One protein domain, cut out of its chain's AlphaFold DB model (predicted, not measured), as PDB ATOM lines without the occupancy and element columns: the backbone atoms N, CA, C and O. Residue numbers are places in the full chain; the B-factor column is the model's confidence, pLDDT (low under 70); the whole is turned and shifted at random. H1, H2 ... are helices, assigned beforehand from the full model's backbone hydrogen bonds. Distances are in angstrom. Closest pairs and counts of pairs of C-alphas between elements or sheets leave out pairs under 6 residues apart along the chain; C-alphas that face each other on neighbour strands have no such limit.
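This is residues 170 to 305 of the 1092 residues of an uncharacterized protein of Legionella busanensis (UniProt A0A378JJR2). A long helix, H1, runs along most of a loose rod, and H5 folds back beside its later part, with short H2 packing on H1. H3 and H4 make a corner toward the other end from residue 179. The printed part has 136 residues with five named helices, H1 to H5 in order, and no named strand: all helix, radius of gyration of the C-alphas 20.0 A, spans 73 by 26 by 24 A.

H1, residues 179 to 214, is 52.1 A long from C-alpha 179 at (221.756, 124.498, 317.462). H5, residues 280 to 303, is 34.4 A long, ending at (221.808, 144.548, 335.861). H2 is residues 227 to 234, H3 241 to 257, H4 261 to 271.

H1 touches H5 with residues 195 to 212 alone, closest C-alphas Leu 198 and Ile 299, 6.1 A, opposite ways. H1 touches H2 with residues 201 to 205 alone, closest C-alphas Ala 201 and Tyr 233, 4.9 A. H3 and H4 touch only at the corner, closest C-alphas Thr 257 and Gly 263, 4.8 A. In each helix every O i to N i+4 pair is within hydrogen-bond range.

The printed part has no cut. The H1 to H2 link is long. Residues 253 to 284 are among those under pLDDT 70.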
ATOM      1  N   PRO A 170     235.216 126.402 325.337       65.50
ATOM      2  CA  PRO A 170     235.662 125.115 324.809       65.50
ATOM      3  C   PRO A 170     234.993 123.906 325.485       65.50
ATOM      4  O   PRO A 170     235.129 122.791 324.988       65.50
ATOM      5  N   ASN A 171     234.286 124.098 326.605       70.88
ATOM      6  CA  ASN A 171     233.634 123.012 327.348       70.88
ATOM      7  C   ASN A 171     232.161 122.809 326.964       70.88
ATOM      8  O   ASN A 171     231.482 121.964 327.552       70.88
ATOM      9  N   VAL A 172     231.647 123.591 326.017       73.19
ATOM     10  CA  VAL A 172     230.227 123.623 325.682       73.19
ATOM     11  C   VAL A 172     229.966 122.899 324.364       73.19
ATOM     12  O   VAL A 172     230.567 123.213 323.344       73.19
ATOM     13  N   ILE A 173     229.029 121.946 324.382       75.81
ATOM     14  CA  ILE A 173     228.604 121.185 323.203       75.81
ATOM     15  C   ILE A 173     227.263 121.741 322.721       75.81
ATOM     16  O   ILE A 173     226.285 121.743 323.470       75.81
ATOM     17  N   ILE A 174     227.211 122.190 321.467       79.44
ATOM     18  CA  ILE A 174     225.982 122.663 320.822       79.44
ATOM     19  C   ILE A 174     225.292 121.472 320.144       79.44
ATOM     20  O   ILE A 174     225.895 120.801 319.306       79.44
ATOM     21  N   ASP A 175     224.027 121.205 320.482       76.94
ATOM     22  CA  ASP A 175     223.244 120.171 319.796       76.94
ATOM     23  C   ASP A 175     222.967 120.596 318.349       76.94
ATOM     24  O   ASP A 175     222.430 121.667 318.093       76.94
ATOM     25  N   ASN A 176     223.307 119.746 317.382       73.81
ATOM     26  CA  ASN A 176     223.112 120.019 315.961       73.81
ATOM     27  C   ASN A 176     221.625 120.140 315.574       73.81
ATOM     28  O   ASN A 176     221.309 120.867 314.634       73.81
ATOM     29  N   LYS A 177     220.706 119.451 316.270       73.88
ATOM     30  CA  LYS A 177     219.276 119.467 315.906       73.88
ATOM     31  C   LYS A 177     218.602 120.802 316.207       73.88
ATOM     32  O   LYS A 177     217.863 121.294 315.364       73.88
ATOM     33  N   ASP A 178     218.938 121.403 317.344       78.88
ATOM     34  CA  ASP A 178     218.380 122.671 317.819       78.88
ATOM     35  C   ASP A 178     219.510 123.662 318.139       78.88
ATOM     36  O   ASP A 178     219.545 124.282 319.201       78.88
ATOM     37  N   LYS A 179     220.483 123.786 317.228       83.56
ATOM     38  CA  LYS A 179     221.756 124.498 317.462       83.56
ATOM     39  C   LYS A 179     221.595 125.939 317.933       83.56
ATOM     40  O   LYS A 179     222.299 126.365 318.844       83.56
ATOM     41  N   TYR A 180     220.639 126.674 317.370       84.62
ATOM     42  CA  TYR A 180     220.371 128.057 317.760       84.62
ATOM     43  C   TYR A 180     219.711 128.140 319.137       84.62
ATOM     44  O   TYR A 180     220.159 128.922 319.971       84.62
ATOM     45  N   ALA A 181     218.721 127.287 319.418       82.56
ATOM     46  CA  ALA A 181     218.076 127.223 320.730       82.56
ATOM     47  C   ALA A 181     219.041 126.735 321.824       82.56
ATOM     48  O   ALA A 181     219.032 127.258 322.934       82.56
ATOM     49  N   SER A 182     219.925 125.792 321.493       82.38
ATOM     50  CA  SER A 182     220.979 125.298 322.382       82.38
ATOM     51  C   SER A 182     221.981 126.403 322.707       82.38
ATOM     52  O   SER A 182     222.253 126.657 323.878       82.38
ATOM     53  N   ALA A 183     222.480 127.111 321.687       83.75
ATOM     54  CA  ALA A 183     223.393 128.241 321.852       83.75
ATOM     55  C   ALA A 183     222.769 129.377 322.680       83.75
ATOM     56  O   ALA A 183     223.422 129.930 323.565       83.75
ATOM     57  N   VAL A 184     221.490 129.680 322.445       84.88
ATOM     58  CA  VAL A 184     220.704 130.616 323.258       84.88
ATOM     59  C   VAL A 184     220.596 130.138 324.709       84.88
ATOM     60  O   VAL A 184     220.923 130.904 325.611       84.88
ATOM     61  N   GLY A 185     220.249 128.871 324.948       83.69
ATOM     62  CA  GLY A 185     220.140 128.313 326.300       83.69
ATOM     63  C   GLY A 185     221.460 128.342 327.081       83.69
ATOM     64  O   GLY A 185     221.468 128.583 328.288       83.69
ATOM     65  N   ILE A 186     222.596 128.173 326.399       84.81
ATOM     66  CA  ILE A 186     223.930 128.344 326.995       84.81
ATOM     67  C   ILE A 186     224.151 129.798 327.429       84.81
ATOM     68  O   ILE A 186     224.657 130.045 328.527       84.81
ATOM     69  N   LEU A 187     223.782 130.770 326.588       84.00
ATOM     70  CA  LEU A 187     223.877 132.182 326.956       84.00
ATOM     71  C   LEU A 187     222.934 132.523 328.117       84.00
ATOM     72  O   LEU A 187     223.363 133.229 329.025       84.00
ATOM     73  N   ASP A 188     221.719 131.974 328.159       83.50
ATOM     74  CA  ASP A 188     220.774 132.174 329.269       83.50
ATOM     75  C   ASP A 188     221.337 131.670 330.608       83.50
ATOM     76  O   ASP A 188     221.202 132.336 331.642       83.50
ATOM     77  N   LEU A 189     222.048 130.536 330.602       84.31
ATOM     78  CA  LEU A 189     222.774 130.049 331.779       84.31
ATOM     79  C   LEU A 189     223.906 131.004 332.186       84.31
ATOM     80  O   LEU A 189     224.027 131.341 333.366       84.31
ATOM     81  N   LYS A 190     224.704 131.499 331.226       84.50
ATOM     82  CA  LYS A 190     225.770 132.484 331.504       84.50
ATOM     83  C   LYS A 190     225.209 133.784 332.078       84.50
ATOM     84  O   LYS A 190     225.776 134.326 333.023       84.50
ATOM     85  N   VAL A 191     224.072 134.252 331.569       86.00
ATOM     86  CA  VAL A 191     223.355 135.425 332.092       86.00
ATOM     87  C   VAL A 191     222.878 135.164 333.509       86.00
ATOM     88  O   VAL A 191     223.054 136.029 334.364       86.00
ATOM     89  N   THR A 192     222.298 133.994 333.776       83.88
ATOM     90  CA  THR A 192     221.812 133.627 335.111       83.88
ATOM     91  C   THR A 192     222.958 133.654 336.120       83.88
ATOM     92  O   THR A 192     222.891 134.401 337.096       83.88
ATOM     93  N   HIS A 193     224.067 132.969 335.825       84.94
ATOM     94  CA  HIS A 193     225.261 132.988 336.677       84.94
ATOM     95  C   HIS A 193     225.851 134.395 336.833       84.94
ATOM     96  O   HIS A 193     226.272 134.774 337.929       84.94
ATOM     97  N   ARG A 194     225.873 135.199 335.761       87.25
ATOM     98  CA  ARG A 194     226.371 136.577 335.810       87.25
ATOM     99  C   ARG A 194     225.489 137.454 336.693       87.25
ATOM    100  O   ARG A 194     226.017 138.168 337.537       87.25
ATOM    101  N   LYS A 195     224.164 137.373 336.562       85.38
ATOM    102  CA  LYS A 195     223.211 138.106 337.411       85.38
ATOM    103  C   LYS A 195     223.318 137.685 338.871       85.38
ATOM    104  O   LYS A 195     223.368 138.554 339.732       85.38
ATOM    105  N   GLU A 196     223.408 136.387 339.154       86.56
ATOM    106  CA  GLU A 196     223.616 135.875 340.515       86.56
ATOM    107  C   GLU A 196     224.919 136.401 341.126       86.56
ATOM    108  O   GLU A 196     224.930 136.871 342.265       86.56
ATOM    109  N   PHE A 197     226.009 136.383 340.355       87.88
ATOM    110  CA  PHE A 197     227.287 136.946 340.779       87.88
ATOM    111  C   PHE A 197     227.189 138.452 341.036       87.88
ATOM    112  O   PHE A 197     227.631 138.905 342.087       87.88
ATOM    113  N   LEU A 198     226.591 139.216 340.118       85.94
ATOM    114  CA  LEU A 198     226.419 140.665 340.236       85.94
ATOM    115  C   LEU A 198     225.553 141.048 341.438       85.94
ATOM    116  O   LEU A 198     225.921 141.955 342.174       85.94
ATOM    117  N   LEU A 199     224.445 140.344 341.678       87.38
ATOM    118  CA  LEU A 199     223.578 140.574 342.838       87.38
ATOM    119  C   LEU A 199     224.313 140.283 344.149       87.38
ATOM    120  O   LEU A 199     224.259 141.084 345.080       87.38
ATOM    121  N   LYS A 200     225.056 139.173 344.204       86.81
ATOM    122  CA  LYS A 200     225.858 138.816 345.379       86.81
ATOM    123  C   LYS A 200     227.013 139.793 345.607       86.81
ATOM    124  O   LYS A 200     227.269 140.188 346.740       86.81
ATOM    125  N   ALA A 201     227.683 140.214 344.535       85.94
ATOM    126  CA  ALA A 201     228.715 141.242 344.573       85.94
ATOM    127  C   ALA A 201     228.135 142.578 345.046       85.94
ATOM    128  O   ALA A 201     228.737 143.228 345.889       85.94
ATOM    129  N   GLN A 202     226.952 142.966 344.566       88.12
ATOM    130  CA  GLN A 202     226.257 144.170 345.009       88.12
ATOM    131  C   GLN A 202     225.932 144.113 346.502       88.12
ATOM    132  O   GLN A 202     226.196 145.081 347.211       88.12
ATOM    133  N   GLU A 203     225.381 142.998 346.983       87.94
ATOM    134  CA  GLU A 203     225.039 142.814 348.395       87.94
ATOM    135  C   GLU A 203     226.279 142.947 349.292       87.94
ATOM    136  O   GLU A 203     226.281 143.722 350.249       87.94
ATOM    137  N   GLU A 204     227.356 142.235 348.959       86.81
ATOM    138  CA  GLU A 204     228.591 142.237 349.745       86.81
ATOM    139  C   GLU A 204     229.349 143.567 349.639       86.81
ATOM    140  O   GLU A 204     229.801 144.095 350.652       86.81
ATOM    141  N   LEU A 205     229.425 144.179 348.454       85.56
ATOM    142  CA  LEU A 205     230.046 145.495 348.283       85.56
ATOM    143  C   LEU A 205     229.267 146.599 349.005       85.56
ATOM    144  O   LEU A 205     229.897 147.503 349.543       85.56
ATOM    145  N   VAL A 206     227.931 146.527 349.087       86.12
ATOM    146  CA  VAL A 206     227.134 147.450 349.918       86.12
ATOM    147  C   VAL A 206     227.438 147.244 351.402       86.12
ATOM    148  O   VAL A 206     227.631 148.231 352.114       86.12
ATOM    149  N   LYS A 207     227.554 145.992 351.875       84.94
ATOM    150  CA  LYS A 207     227.987 145.706 353.257       84.94
ATOM    151  C   LYS A 207     229.371 146.294 353.522       84.94
ATOM    152  O   LYS A 207     229.563 146.966 354.530       84.94
ATOM    153  N   TYR A 208     230.318 146.108 352.604       85.31
ATOM    154  CA  TYR A 208     231.664 146.665 352.735       85.31
ATOM    155  C   TYR A 208     231.643 148.197 352.713       85.31
ATOM    156  O   TYR A 208     232.242 148.819 353.584       85.31
ATOM    157  N   GLN A 209     230.888 148.815 351.800       83.25
ATOM    158  CA  GLN A 209     230.684 150.266 351.734       83.25
ATOM    159  C   GLN A 209     230.134 150.815 353.059       83.25
ATOM    160  O   GLN A 209     230.572 151.865 353.527       83.25
ATOM    161  N   GLN A 210     229.189 150.106 353.679       81.31
ATOM    162  CA  GLN A 210     228.617 150.488 354.965       81.31
ATOM    163  C   GLN A 210     229.635 150.359 356.104       81.31
ATOM    164  O   GLN A 210     229.775 151.292 356.891       81.31
ATOM    165  N   VAL A 211     230.421 149.277 356.131       79.44
ATOM    166  CA  VAL A 211     231.540 149.124 357.072       79.44
ATOM    167  C   VAL A 211     232.546 150.266 356.911       79.44
ATOM    168  O   VAL A 211     233.029 150.788 357.913       79.44
ATOM    169  N   PHE A 212     232.850 150.707 355.689       74.12
ATOM    170  CA  PHE A 212     233.707 151.875 355.492       74.12
ATOM    171  C   PHE A 212     233.041 153.147 356.048       74.12
ATOM    172  O   PHE A 212     233.640 153.815 356.889       74.12
ATOM    173  N   LYS A 213     231.781 153.441 355.694       75.62
ATOM    174  CA  LYS A 213     231.051 154.640 356.164       75.62
ATOM    175  C   LYS A 213     230.930 154.738 357.689       75.62
ATOM    176  O   LYS A 213     231.041 155.833 358.233       75.62
ATOM    177  N   GLU A 214     230.717 153.619 358.374       75.00
ATOM    178  CA  GLU A 214     230.559 153.577 359.834       75.00
ATOM    179  C   GLU A 214     231.877 153.812 360.589       75.00
ATOM    180  O   GLU A 214     231.853 154.321 361.708       75.00
ATOM    181  N   ASN A 215     233.030 153.495 359.990       68.25
ATOM    182  CA  ASN A 215     234.324 153.555 360.678       68.25
ATOM    183  C   ASN A 215     235.054 154.916 360.574       68.25
ATOM    184  O   ASN A 215     236.151 155.023 361.102       68.25
ATOM    185  N   GLN A 216     234.475 155.961 359.957       58.97
ATOM    186  CA  GLN A 216     234.977 157.361 359.946       58.97
ATOM    187  C   GLN A 216     236.514 157.532 359.805       58.97
ATOM    188  O   GLN A 216     237.137 158.276 360.562       58.97
ATOM    189  N   GLY A 217     237.147 156.833 358.855       59.31
ATOM    190  CA  GLY A 217     238.601 156.923 358.619       59.31
ATOM    191  C   GLY A 217     239.477 156.135 359.609       59.31
ATOM    192  O   GLY A 217     240.700 156.144 359.507       59.31
ATOM    193  N   LEU A 218     238.878 155.405 360.553       55.75
ATOM    194  CA  LEU A 218     239.577 154.432 361.384       55.75
ATOM    195  C   LEU A 218     239.654 153.078 360.674       55.75
ATOM    196  O   LEU A 218     238.764 152.657 359.933       55.75
ATOM    197  N   TYR A 219     240.769 152.404 360.922       61.47
ATOM    198  CA  TYR A 219     241.143 151.123 360.346       61.47
ATOM    199  C   TYR A 219     240.011 150.073 360.369       61.47
ATOM    200  O   TYR A 219     239.459 149.758 361.427       61.47
ATOM    201  N   VAL A 220     239.705 149.481 359.208       62.81
ATOM    202  CA  VAL A 220     238.714 148.404 359.060       62.81
ATOM    203  C   VAL A 220     239.417 147.050 359.139       62.81
ATOM    204  O   VAL A 220     240.285 146.750 358.325       62.81
ATOM    205  N   SER A 221     239.027 146.216 360.108       62.91
ATOM    206  CA  SER A 221     239.616 144.882 360.286       62.91
ATOM    207  C   SER A 221     239.448 144.004 359.044       62.91
ATOM    208  O   SER A 221     238.373 143.946 358.434       62.91
ATOM    209  N   THR A 222     240.503 143.249 358.730       66.38
ATOM    210  CA  THR A 222     240.546 142.306 357.609       66.38
ATOM    211  C   THR A 222     239.529 141.170 357.753       66.38
ATOM    212  O   THR A 222     239.176 140.538 356.756       66.38
ATOM    213  N   SER A 223     238.984 140.950 358.959       67.75
ATOM    214  CA  SER A 223     237.882 140.014 359.199       67.75
ATOM    215  C   SER A 223     236.508 140.554 358.775       67.75
ATOM    216  O   SER A 223     235.603 139.756 358.548       67.75
ATOM    217  N   LYS A 224     236.324 141.883 358.689       75.00
ATOM    218  CA  LYS A 224     235.051 142.521 358.294       75.00
ATOM    219  C   LYS A 224     234.948 142.765 356.789       75.00
ATOM    220  O   LYS A 224     233.853 142.696 356.244       75.00
ATOM    221  N   VAL A 225     236.074 143.027 356.125       80.56
ATOM    222  CA  VAL A 225     236.150 143.149 354.661       80.56
ATOM    223  C   VAL A 225     237.278 142.244 354.158       80.56
ATOM    224  O   VAL A 225     238.427 142.686 354.066       80.56
ATOM    225  N   PRO A 226     236.993 140.965 353.859       82.25
ATOM    226  CA  PRO A 226     238.023 140.017 353.460       82.25
ATOM    227  C   PRO A 226     238.630 140.372 352.100       82.25
ATOM    228  O   PRO A 226     237.921 140.511 351.106       82.25
ATOM    229  N   LYS A 227     239.962 140.442 352.044       80.75
ATOM    230  CA  LYS A 227     240.750 140.805 350.855       80.75
ATOM    231  C   LYS A 227     240.349 140.054 349.588       80.75
ATOM    232  O   LYS A 227     240.049 140.667 348.570       80.75
ATOM    233  N   GLU A 228     240.337 138.727 349.658       78.75
ATOM    234  CA  GLU A 228     240.076 137.877 348.491       78.75
ATOM    235  C   GLU A 228     238.615 137.973 348.029       78.75
ATOM    236  O   GLU A 228     238.332 137.875 346.837       78.75
ATOM    237  N   GLN A 229     237.674 138.230 348.946       80.69
ATOM    238  CA  GLN A 229     236.270 138.458 348.589       80.69
ATOM    239  C   GLN A 229     236.074 139.837 347.957       80.69
ATOM    240  O   GLN A 229     235.387 139.945 346.944       80.69
ATOM    241  N   LEU A 230     236.725 140.875 348.494       81.00
ATOM    242  CA  LEU A 230     236.681 142.216 347.919       81.00
ATOM    243  C   LEU A 230     237.305 142.240 346.519       81.00
ATOM    244  O   LEU A 230     236.676 142.745 345.596       81.00
ATOM    245  N   LYS A 231     238.482 141.630 346.328       81.31
ATOM    246  CA  LYS A 231     239.103 141.465 345.002       81.31
ATOM    247  C   LYS A 231     238.176 140.759 344.017       81.31
ATOM    248  O   LYS A 231     237.981 141.232 342.898       81.31
ATOM    249  N   ARG A 232     237.547 139.667 344.465       82.88
ATOM    250  CA  ARG A 232     236.591 138.901 343.663       82.88
ATOM    251  C   ARG A 232     235.394 139.750 343.233       82.88
ATOM    252  O   ARG A 232     235.069 139.744 342.054       82.88
ATOM    253  N   TYR A 233     234.754 140.488 344.140       84.38
ATOM    254  CA  TYR A 233     233.554 141.279 343.820       84.38
ATOM    255  C   TYR A 233     233.851 142.612 343.119       84.38
ATOM    256  O   TYR A 233     233.033 143.086 342.333       84.38
ATOM    257  N   LEU A 234     235.037 143.189 343.331       80.75
ATOM    258  CA  LEU A 234     235.545 144.295 342.515       80.75
ATOM    259  C   LEU A 234     235.965 143.841 341.110       80.75
ATOM    260  O   LEU A 234     236.149 144.680 340.227       80.75
ATOM    261  N   GLU A 235     236.075 142.527 340.893       78.31
ATOM    262  CA  GLU A 235     236.594 141.903 339.674       78.31
ATOM    263  C   GLU A 235     237.997 142.417 339.330       78.31
ATOM    264  O   GLU A 235     238.348 142.631 338.169       78.31
ATOM    265  N   SER A 236     238.812 142.651 340.363       64.94
ATOM    266  CA  SER A 236     240.091 143.353 340.243       64.94
ATOM    267  C   SER A 236     241.135 142.581 339.429       64.94
ATOM    268  O   SER A 236     242.071 143.186 338.916       64.94
ATOM    269  N   ASP A 237     240.947 141.274 339.219       60.09
ATOM    270  CA  ASP A 237     241.749 140.444 338.305       60.09
ATOM    271  C   ASP A 237     241.683 140.908 336.838       60.09
ATOM    272  O   ASP A 237     242.606 140.646 336.069       60.09
ATOM    273  N   THR A 238     240.634 141.645 336.456       58.53
ATOM    274  CA  THR A 238     240.502 142.259 335.119       58.53
ATOM    275  C   THR A 238     241.095 143.670 335.025       58.53
ATOM    276  O   THR A 238     241.222 144.212 333.927       58.53
ATOM    277  N   ARG A 239     241.506 144.272 336.150       60.25
ATOM    278  CA  ARG A 239     242.168 145.587 336.203       60.25
ATOM    279  C   ARG A 239     243.694 145.431 336.136       60.25
ATOM    280  O   ARG A 239     244.233 144.335 336.275       60.25
ATOM    281  N   SER A 240     244.423 146.525 335.884       60.91
ATOM    282  CA  SER A 240     245.881 146.477 335.680       60.91
ATOM    283  C   SER A 240     246.616 145.797 336.849       60.91
ATOM    284  O   SER A 240     246.239 145.936 338.015       60.91
ATOM    285  N   LYS A 241     247.739 145.117 336.566       68.50
ATOM    286  CA  LYS A 241     248.597 144.501 337.604       68.50
ATOM    287  C   LYS A 241     249.005 145.486 338.711       68.50
ATOM    288  O   LYS A 241     249.211 145.068 339.847       68.50
ATOM    289  N   SER A 242     249.105 146.781 338.393       65.00
ATOM    290  CA  SER A 242     249.382 147.838 339.372       65.00
ATOM    291  C   SER A 242     248.245 148.037 340.380       65.00
ATOM    292  O   SER A 242     248.527 148.320 341.538       65.00
ATOM    293  N   HIS A 243     246.990 147.821 339.982       68.12
ATOM    294  CA  HIS A 243     245.821 147.956 340.850       68.12
ATOM    295  C   HIS A 243     245.724 146.821 341.876       68.12
ATOM    296  O   HIS A 243     245.532 147.068 343.062       68.12
ATOM    297  N   ASN A 244     245.934 145.575 341.440       71.69
ATOM    298  CA  ASN A 244     245.973 144.431 342.356       71.69
ATOM    299  C   ASN A 244     247.130 144.543 343.345       71.69
ATOM    300  O   ASN A 244     246.933 144.279 344.527       71.69
ATOM    301  N   LYS A 245     248.295 145.009 342.877       76.25
ATOM    302  CA  LYS A 245     249.443 145.287 343.740       76.25
ATOM    303  C   LYS A 245     249.127 146.378 344.768       76.25
ATOM    304  O   LYS A 245     249.410 146.184 345.939       76.25
ATOM    305  N   TRP A 246     248.476 147.469 344.361       80.94
ATOM    306  CA  TRP A 246     248.032 148.514 345.288       80.94
ATOM    307  C   TRP A 246     247.081 147.967 346.367       80.94
ATOM    308  O   TRP A 246     247.276 148.232 347.550       80.94
ATOM    309  N   LEU A 247     246.115 147.125 345.988       75.69
ATOM    310  CA  LEU A 247     245.168 146.501 346.920       75.69
ATOM    311  C   LEU A 247     245.862 145.472 347.837       75.69
ATOM    312  O   LEU A 247     245.541 145.358 349.020       75.69
ATOM    313  N   ASP A 248     246.848 144.737 347.317       77.25
ATOM    314  CA  ASP A 248     247.713 143.844 348.093       77.25
ATOM    315  C   ASP A 248     248.545 144.597 349.129       77.25
ATOM    316  O   ASP A 248     248.631 144.154 350.280       77.25
ATOM    317  N   ASP A 249     249.118 145.728 348.728       74.88
ATOM    318  CA  ASP A 249     249.928 146.592 349.574       74.88
ATOM    319  C   ASP A 249     249.052 147.237 350.665       74.88
ATOM    320  O   ASP A 249     249.421 147.188 351.841       74.88
ATOM    321  N   TYR A 250     247.848 147.716 350.322       74.31
ATOM    322  CA  TYR A 250     246.850 148.221 351.277       74.31
ATOM    323  C   TYR A 250     246.499 147.176 352.345       74.31
ATOM    324  O   TYR A 250     246.594 147.445 353.542       74.31
ATOM    325  N   TYR A 251     246.167 145.945 351.938       73.69
ATOM    326  CA  TYR A 251     245.828 144.880 352.888       73.69
ATOM    327  C   TYR A 251     247.029 144.368 353.697       73.69
ATOM    328  O   TYR A 251     246.859 143.876 354.814       73.69
ATOM    329  N   SER A 252     248.246 144.465 353.161       72.38
ATOM    330  CA  SER A 252     249.465 144.099 353.891       72.38
ATOM    331  C   SER A 252     249.776 145.126 354.981       72.38
ATOM    332  O   SER A 252     250.016 144.732 356.124       72.38
ATOM    333  N   ARG A 253     249.654 146.426 354.661       69.69
ATOM    334  CA  ARG A 253     249.701 147.530 355.639       69.69
ATOM    335  C   ARG A 253     248.608 147.383 356.697       69.69
ATOM    336  O   ARG A 253     248.849 147.546 357.897       69.69
ATOM    337  N   ALA A 254     247.417 146.988 356.255       64.69
ATOM    338  CA  ALA A 254     246.298 146.728 357.134       64.69
ATOM    339  C   ALA A 254     246.597 145.605 358.135       64.69
ATOM    340  O   ALA A 254     246.408 145.765 359.336       64.69
ATOM    341  N   LYS A 255     247.103 144.461 357.681       66.56
ATOM    342  CA  LYS A 255     247.371 143.317 358.561       66.56
ATOM    343  C   LYS A 255     248.485 143.593 359.578       66.56
ATOM    344  O   LYS A 255     248.419 143.097 360.697       66.56
ATOM    345  N   SER A 256     249.481 144.412 359.229       61.81
ATOM    346  CA  SER A 256     250.539 144.822 360.168       61.81
ATOM    347  C   SER A 256     250.068 145.758 361.291       61.81
ATOM    348  O   SER A 256     250.797 145.938 362.264       61.81
ATOM    349  N   THR A 257     248.869 146.341 361.182       59.50
ATOM    350  CA  THR A 257     248.298 147.281 362.168       59.50
ATOM    351  C   THR A 257     247.134 146.696 362.979       59.50
ATOM    352  O   THR A 257     246.615 147.347 363.887       59.50
ATOM    353  N   GLU A 258     246.739 145.451 362.708       55.69
ATOM    354  CA  GLU A 258     245.548 144.822 363.276       55.69
ATOM    355  C   GLU A 258     245.738 144.439 364.762       55.69
ATOM    356  O   GLU A 258     246.672 143.728 365.130       55.69
ATOM    357  N   GLY A 259     244.851 144.925 365.641       56.00
ATOM    358  CA  GLY A 259     244.825 144.574 367.072       56.00
ATOM    359  C   GLY A 259     245.756 145.379 367.989       56.00
ATOM    360  O   GLY A 259     245.795 145.110 369.189       56.00
ATOM    361  N   SER A 260     246.471 146.386 367.472       53.94
ATOM    362  CA  SER A 260     247.363 147.239 368.271       53.94
ATOM    363  C   SER A 260     247.129 148.726 368.004       53.94
ATOM    364  O   SER A 260     247.465 149.241 366.938       53.94
ATOM    365  N   VAL A 261     246.624 149.447 369.014       54.28
ATOM    366  CA  VAL A 261     246.498 150.922 369.002       54.28
ATOM    367  C   VAL A 261     247.857 151.588 368.749       54.28
ATOM    368  O   VAL A 261     247.940 152.607 368.064       54.28
ATOM    369  N   TRP A 262     248.938 150.971 369.235       55.78
ATOM    370  CA  TRP A 262     250.304 151.420 368.982       55.78
ATOM    371  C   TRP A 262     250.752 151.170 367.543       55.78
ATOM    372  O   TRP A 262     251.421 152.030 366.987       55.78
ATOM    373  N   GLY A 263     250.333 150.061 366.923       57.25
ATOM    374  CA  GLY A 263     250.600 149.770 365.510       57.25
ATOM    375  C   GLY A 263     250.005 150.829 364.577       57.25
ATOM    376  O   GLY A 263     250.712 151.361 363.721       57.25
ATOM    377  N   TRP A 264     248.743 151.210 364.801       58.16
ATOM    378  CA  TRP A 264     248.074 152.278 364.045       58.16
ATOM    379  C   TRP A 264     248.706 153.664 364.281       58.16
ATOM    380  O   TRP A 264     248.954 154.390 363.319       58.16
ATOM    381  N   LEU A 265     249.056 154.011 365.529       56.50
ATOM    382  CA  LEU A 265     249.766 155.263 365.844       56.50
ATOM    383  C   LEU A 265     251.166 155.323 365.210       56.50
ATOM    384  O   LEU A 265     251.569 156.386 364.742       56.50
ATOM    385  N   THR A 266     251.906 154.209 365.158       59.44
ATOM    386  CA  THR A 266     253.232 154.170 364.516       59.44
ATOM    387  C   THR A 266     253.172 154.279 362.997       59.44
ATOM    388  O   THR A 266     254.062 154.885 362.407       59.44
ATOM    389  N   GLU A 267     252.129 153.751 362.360       55.81
ATOM    390  CA  GLU A 267     251.905 153.945 360.923       55.81
ATOM    391  C   GLU A 267     251.459 155.382 360.614       55.81
ATOM    392  O   GLU A 267     252.038 156.030 359.745       55.81
ATOM    393  N   GLN A 268     250.550 155.955 361.412       55.44
ATOM    394  CA  GLN A 268     250.198 157.381 361.323       55.44
ATOM    395  C   GLN A 268     251.416 158.298 361.537       55.44
ATOM    396  O   GLN A 268     251.511 159.352 360.913       55.44
ATOM    397  N   ALA A 269     252.378 157.906 362.378       56.06
ATOM    398  CA  ALA A 269     253.611 158.662 362.598       56.06
ATOM    399  C   ALA A 269     254.643 158.508 361.466       56.06
ATOM    400  O   ALA A 269     255.352 159.466 361.167       56.06
ATOM    401  N   LYS A 270     254.740 157.334 360.824       55.50
ATOM    402  CA  LYS A 270     255.683 157.093 359.714       55.50
ATOM    403  C   LYS A 270     255.328 157.859 358.441       55.50
ATOM    404  O   LYS A 270     256.235 158.194 357.683       55.50
ATOM    405  N   TYR A 271     254.046 158.145 358.230       51.59
ATOM    406  CA  TYR A 271     253.546 158.696 356.967       51.59
ATOM    407  C   TYR A 271     252.917 160.093 357.089       51.59
ATOM    408  O   TYR A 271     252.483 160.668 356.094       51.59
ATOM    409  N   ARG A 272     252.950 160.710 358.278       47.91
ATOM    410  CA  ARG A 272     252.754 162.161 358.436       47.91
ATOM    411  C   ARG A 272     254.084 162.878 358.241       47.91
ATOM    412  O   ARG A 272     254.797 163.169 359.196       47.91
ATOM    413  N   THR A 273     254.424 163.179 356.993       46.28
ATOM    414  CA  THR A 273     255.619 163.978 356.677       46.28
ATOM    415  C   THR A 273     255.474 165.445 357.117       46.28
ATOM    416  O   THR A 273     256.486 166.124 357.269       46.28
ATOM    417  N   THR A 274     254.252 165.932 357.411       46.78
ATOM    418  CA  THR A 274     253.978 167.246 358.044       46.78
ATOM    419  C   THR A 274     252.638 167.273 358.813       46.78
ATOM    420  O   THR A 274     251.736 166.498 358.526       46.78
ATOM    421  N   ILE A 275     252.485 168.177 359.801       49.84
ATOM    422  CA  ILE A 275     251.348 168.236 360.764       49.84
ATOM    423  C   ILE A 275     249.962 168.464 360.104       49.84
ATOM    424  O   ILE A 275     248.944 168.201 360.741       49.84
ATOM    425  N   PHE A 276     249.905 168.891 358.837       49.47
ATOM    426  CA  PHE A 276     248.660 169.202 358.116       49.47
ATOM    427  C   PHE A 276     248.414 168.367 356.841       49.47
ATOM    428  O   PHE A 276     247.472 168.674 356.115       49.47
ATOM    429  N   SER A 277     249.206 167.326 356.548       48.88
ATOM    430  CA  SER A 277     248.912 166.413 355.430       48.88
ATOM    431  C   SER A 277     248.036 165.241 355.884       48.88
ATOM    432  O   SER A 277     248.244 164.679 356.963       48.88
ATOM    433  N   THR A 278     247.043 164.881 355.068       51.62
ATOM    434  CA  THR A 278     246.261 163.646 355.224       51.62
ATOM    435  C   THR A 278     247.203 162.449 355.151       51.62
ATOM    436  O   THR A 278     248.161 162.463 354.378       51.62
ATOM    437  N   ALA A 279     246.997 161.442 355.999       56.19
ATOM    438  CA  ALA A 279     247.855 160.263 355.964       56.19
ATOM    439  C   ALA A 279     247.610 159.507 354.648       56.19
ATOM    440  O   ALA A 279     246.468 159.433 354.201       56.19
ATOM    441  N   GLU A 280     248.639 158.893 354.051       59.12
ATOM    442  CA  GLU A 280     248.476 158.026 352.862       59.12
ATOM    443  C   GLU A 280     247.397 156.942 353.083       59.12
ATOM    444  O   GLU A 280     246.691 156.549 352.159       59.12
ATOM    445  N   ALA A 281     247.189 156.520 354.336       61.59
ATOM    446  CA  ALA A 281     246.110 155.616 354.730       61.59
ATOM    447  C   ALA A 281     244.692 156.193 354.519       61.59
ATOM    448  O   ALA A 281     243.772 155.432 354.217       61.59
ATOM    449  N   ASP A 282     244.511 157.509 354.663       60.28
ATOM    450  CA  ASP A 282     243.237 158.193 354.423       60.28
ATOM    451  C   ASP A 282     242.974 158.302 352.908       60.28
ATOM    452  O   ASP A 282     241.864 158.032 352.453       60.28
ATOM    453  N   GLU A 283     244.000 158.614 352.106       65.69
ATOM    454  CA  GLU A 283     243.900 158.646 350.635       65.69
ATOM    455  C   GLU A 283     243.607 157.263 350.038       65.69
ATOM    456  O   GLU A 283     242.753 157.131 349.155       65.69
ATOM    457  N   ASP A 284     244.250 156.215 350.557       69.38
ATOM    458  CA  ASP A 284     243.972 154.833 350.165       69.38
ATOM    459  C   ASP A 284     242.536 154.414 350.524       69.38
ATOM    460  O   ASP A 284     241.878 153.705 349.758       69.38
ATOM    461  N   TRP A 285     242.029 154.865 351.676       71.81
ATOM    462  CA  TRP A 285     240.658 154.607 352.121       71.81
ATOM    463  C   TRP A 285     239.631 155.271 351.199       71.81
ATOM    464  O   TRP A 285     238.691 154.610 350.754       71.81
ATOM    465  N   TYR A 286     239.832 156.551 350.860       71.94
ATOM    466  CA  TYR A 286     238.959 157.270 349.926       71.94
ATOM    467  C   TYR A 286     238.998 156.636 348.537       71.94
ATOM    468  O   TYR A 286     237.947 156.439 347.927       71.94
ATOM    469  N   SER A 287     240.186 156.239 348.080       75.50
ATOM    470  CA  SER A 287     240.365 155.535 346.811       75.50
ATOM    471  C   SER A 287     239.618 154.198 346.807       75.50
ATOM    472  O   SER A 287     238.896 153.905 345.860       75.50
ATOM    473  N   LEU A 288     239.701 153.399 347.877       77.56
ATOM    474  CA  LEU A 288     238.987 152.120 347.966       77.56
ATOM    475  C   LEU A 288     237.463 152.296 348.024       77.56
ATOM    476  O   LEU A 288     236.740 151.565 347.347       77.56
ATOM    477  N   ALA A 289     236.972 153.274 348.788       76.94
ATOM    478  CA  ALA A 289     235.549 153.599 348.856       76.94
ATOM    479  C   ALA A 289     235.011 154.078 347.497       76.94
ATOM    480  O   ALA A 289     233.964 153.605 347.054       76.94
ATOM    481  N   GLN A 290     235.757 154.937 346.795       80.25
ATOM    482  CA  GLN A 290     235.417 155.381 345.444       80.25
ATOM    483  C   GLN A 290     235.375 154.206 344.458       80.25
ATOM    484  O   GLN A 290     234.445 154.107 343.663       80.25
ATOM    485  N   LEU A 291     236.321 153.267 344.540       79.62
ATOM    486  CA  LEU A 291     236.336 152.077 343.683       79.62
ATOM    487  C   LEU A 291     235.142 151.150 343.943       79.62
ATOM    488  O   LEU A 291     234.612 150.561 342.997       79.62
ATOM    489  N   ILE A 292     234.708 151.023 345.202       82.19
ATOM    490  CA  ILE A 292     233.486 150.291 345.566       82.19
ATOM    491  C   ILE A 292     232.252 151.001 344.994       82.19
ATOM    492  O   ILE A 292     231.390 150.337 344.421       82.19
ATOM    493  N   ASP A 293     232.178 152.330 345.084       80.50
ATOM    494  CA  ASP A 293     231.056 153.122 344.564       80.50
ATOM    495  C   ASP A 293     230.963 153.067 343.035       80.50
ATOM    496  O   ASP A 293     229.886 152.827 342.480       80.50
ATOM    497  N   GLU A 294     232.097 153.205 342.348       82.50
ATOM    498  CA  GLU A 294     232.206 153.024 340.901       82.50
ATOM    499  C   GLU A 294     231.769 151.612 340.495       82.50
ATOM    500  O   GLU A 294     230.982 151.455 339.559       82.50
ATOM    501  N   LYS A 295     232.200 150.577 341.232       83.62
ATOM    502  CA  LYS A 295     231.807 149.196 340.942       83.62
ATOM    503  C   LYS A 295     230.324 148.941 341.201       83.62
ATOM    504  O   LYS A 295     229.672 148.293 340.388       83.62
ATOM    505  N   LEU A 296     229.760 149.465 342.288       82.31
ATOM    506  CA  LEU A 296     228.327 149.371 342.576       82.31
ATOM    507  C   LEU A 296     227.487 150.076 341.504       82.31
ATOM    508  O   LEU A 296     226.422 149.574 341.141       82.31
ATOM    509  N   SER A 297     227.963 151.208 340.976       83.12
ATOM    510  CA  SER A 297     227.339 151.891 339.840       83.12
ATOM    511  C   SER A 297     227.385 151.028 338.573       83.12
ATOM    512  O   SER A 297     226.349 150.786 337.956       83.12
ATOM    513  N   GLN A 298     228.554 150.457 338.248       82.50
ATOM    514  CA  GLN A 298     228.722 149.531 337.120       82.50
ATOM    515  C   GLN A 298     227.803 148.306 337.229       82.50
ATOM    516  O   GLN A 298     227.138 147.960 336.257       82.50
ATOM    517  N   ILE A 299     227.707 147.686 338.411       83.31
ATOM    518  CA  ILE A 299     226.825 146.536 338.653       83.31
ATOM    519  C   ILE A 299     225.354 146.913 338.425       83.31
ATOM    520  O   ILE A 299     224.611 146.147 337.812       83.31
ATOM    521  N   ARG A 300     224.917 148.094 338.883       83.06
ATOM    522  CA  ARG A 300     223.532 148.557 338.683       83.06
ATOM    523  C   ARG A 300     223.206 148.798 337.216       83.06
ATOM    524  O   ARG A 300     222.103 148.454 336.804       83.06
ATOM    525  N   GLU A 301     224.116 149.393 336.450       82.69
ATOM    526  CA  GLU A 301     223.908 149.585 335.011       82.69
ATOM    527  C   GLU A 301     223.917 148.247 334.262       82.69
ATOM    528  O   GLU A 301     223.021 147.994 333.459       82.69
ATOM    529  N   GLU A 302     224.832 147.334 334.603       83.19
ATOM    530  CA  GLU A 302     224.886 145.997 334.004       83.19
ATOM    531  C   GLU A 302     223.600 145.191 334.278       83.19
ATOM    532  O   GLU A 302     223.041 144.582 333.367       83.19
ATOM    533  N   LEU A 303     223.053 145.243 335.498       83.88
ATOM    534  CA  LEU A 303     221.808 144.548 335.861       83.88
ATOM    535  C   LEU A 303     220.552 145.080 335.146       83.88
ATOM    536  O   LEU A 303     219.552 144.361 335.087       83.88
ATOM    537  N   LYS A 304     220.577 146.300 334.587       83.19
ATOM    538  CA  LYS A 304     219.464 146.854 333.788       83.19
ATOM    539  C   LYS A 304     219.395 146.278 332.370       83.19
ATOM    540  O   LYS A 304     218.385 146.480 331.697       83.19
ATOM    541  N   VAL A 305     220.434 145.578 331.907       81.88
ATOM    542  CA  VAL A 305     220.494 145.026 330.548       81.88
ATOM    543  C   VAL A 305     219.427 143.944 330.350       81.88
ATOM    544  O   VAL A 305     219.366 142.946 331.076       81.88
TER     545      VAL A 305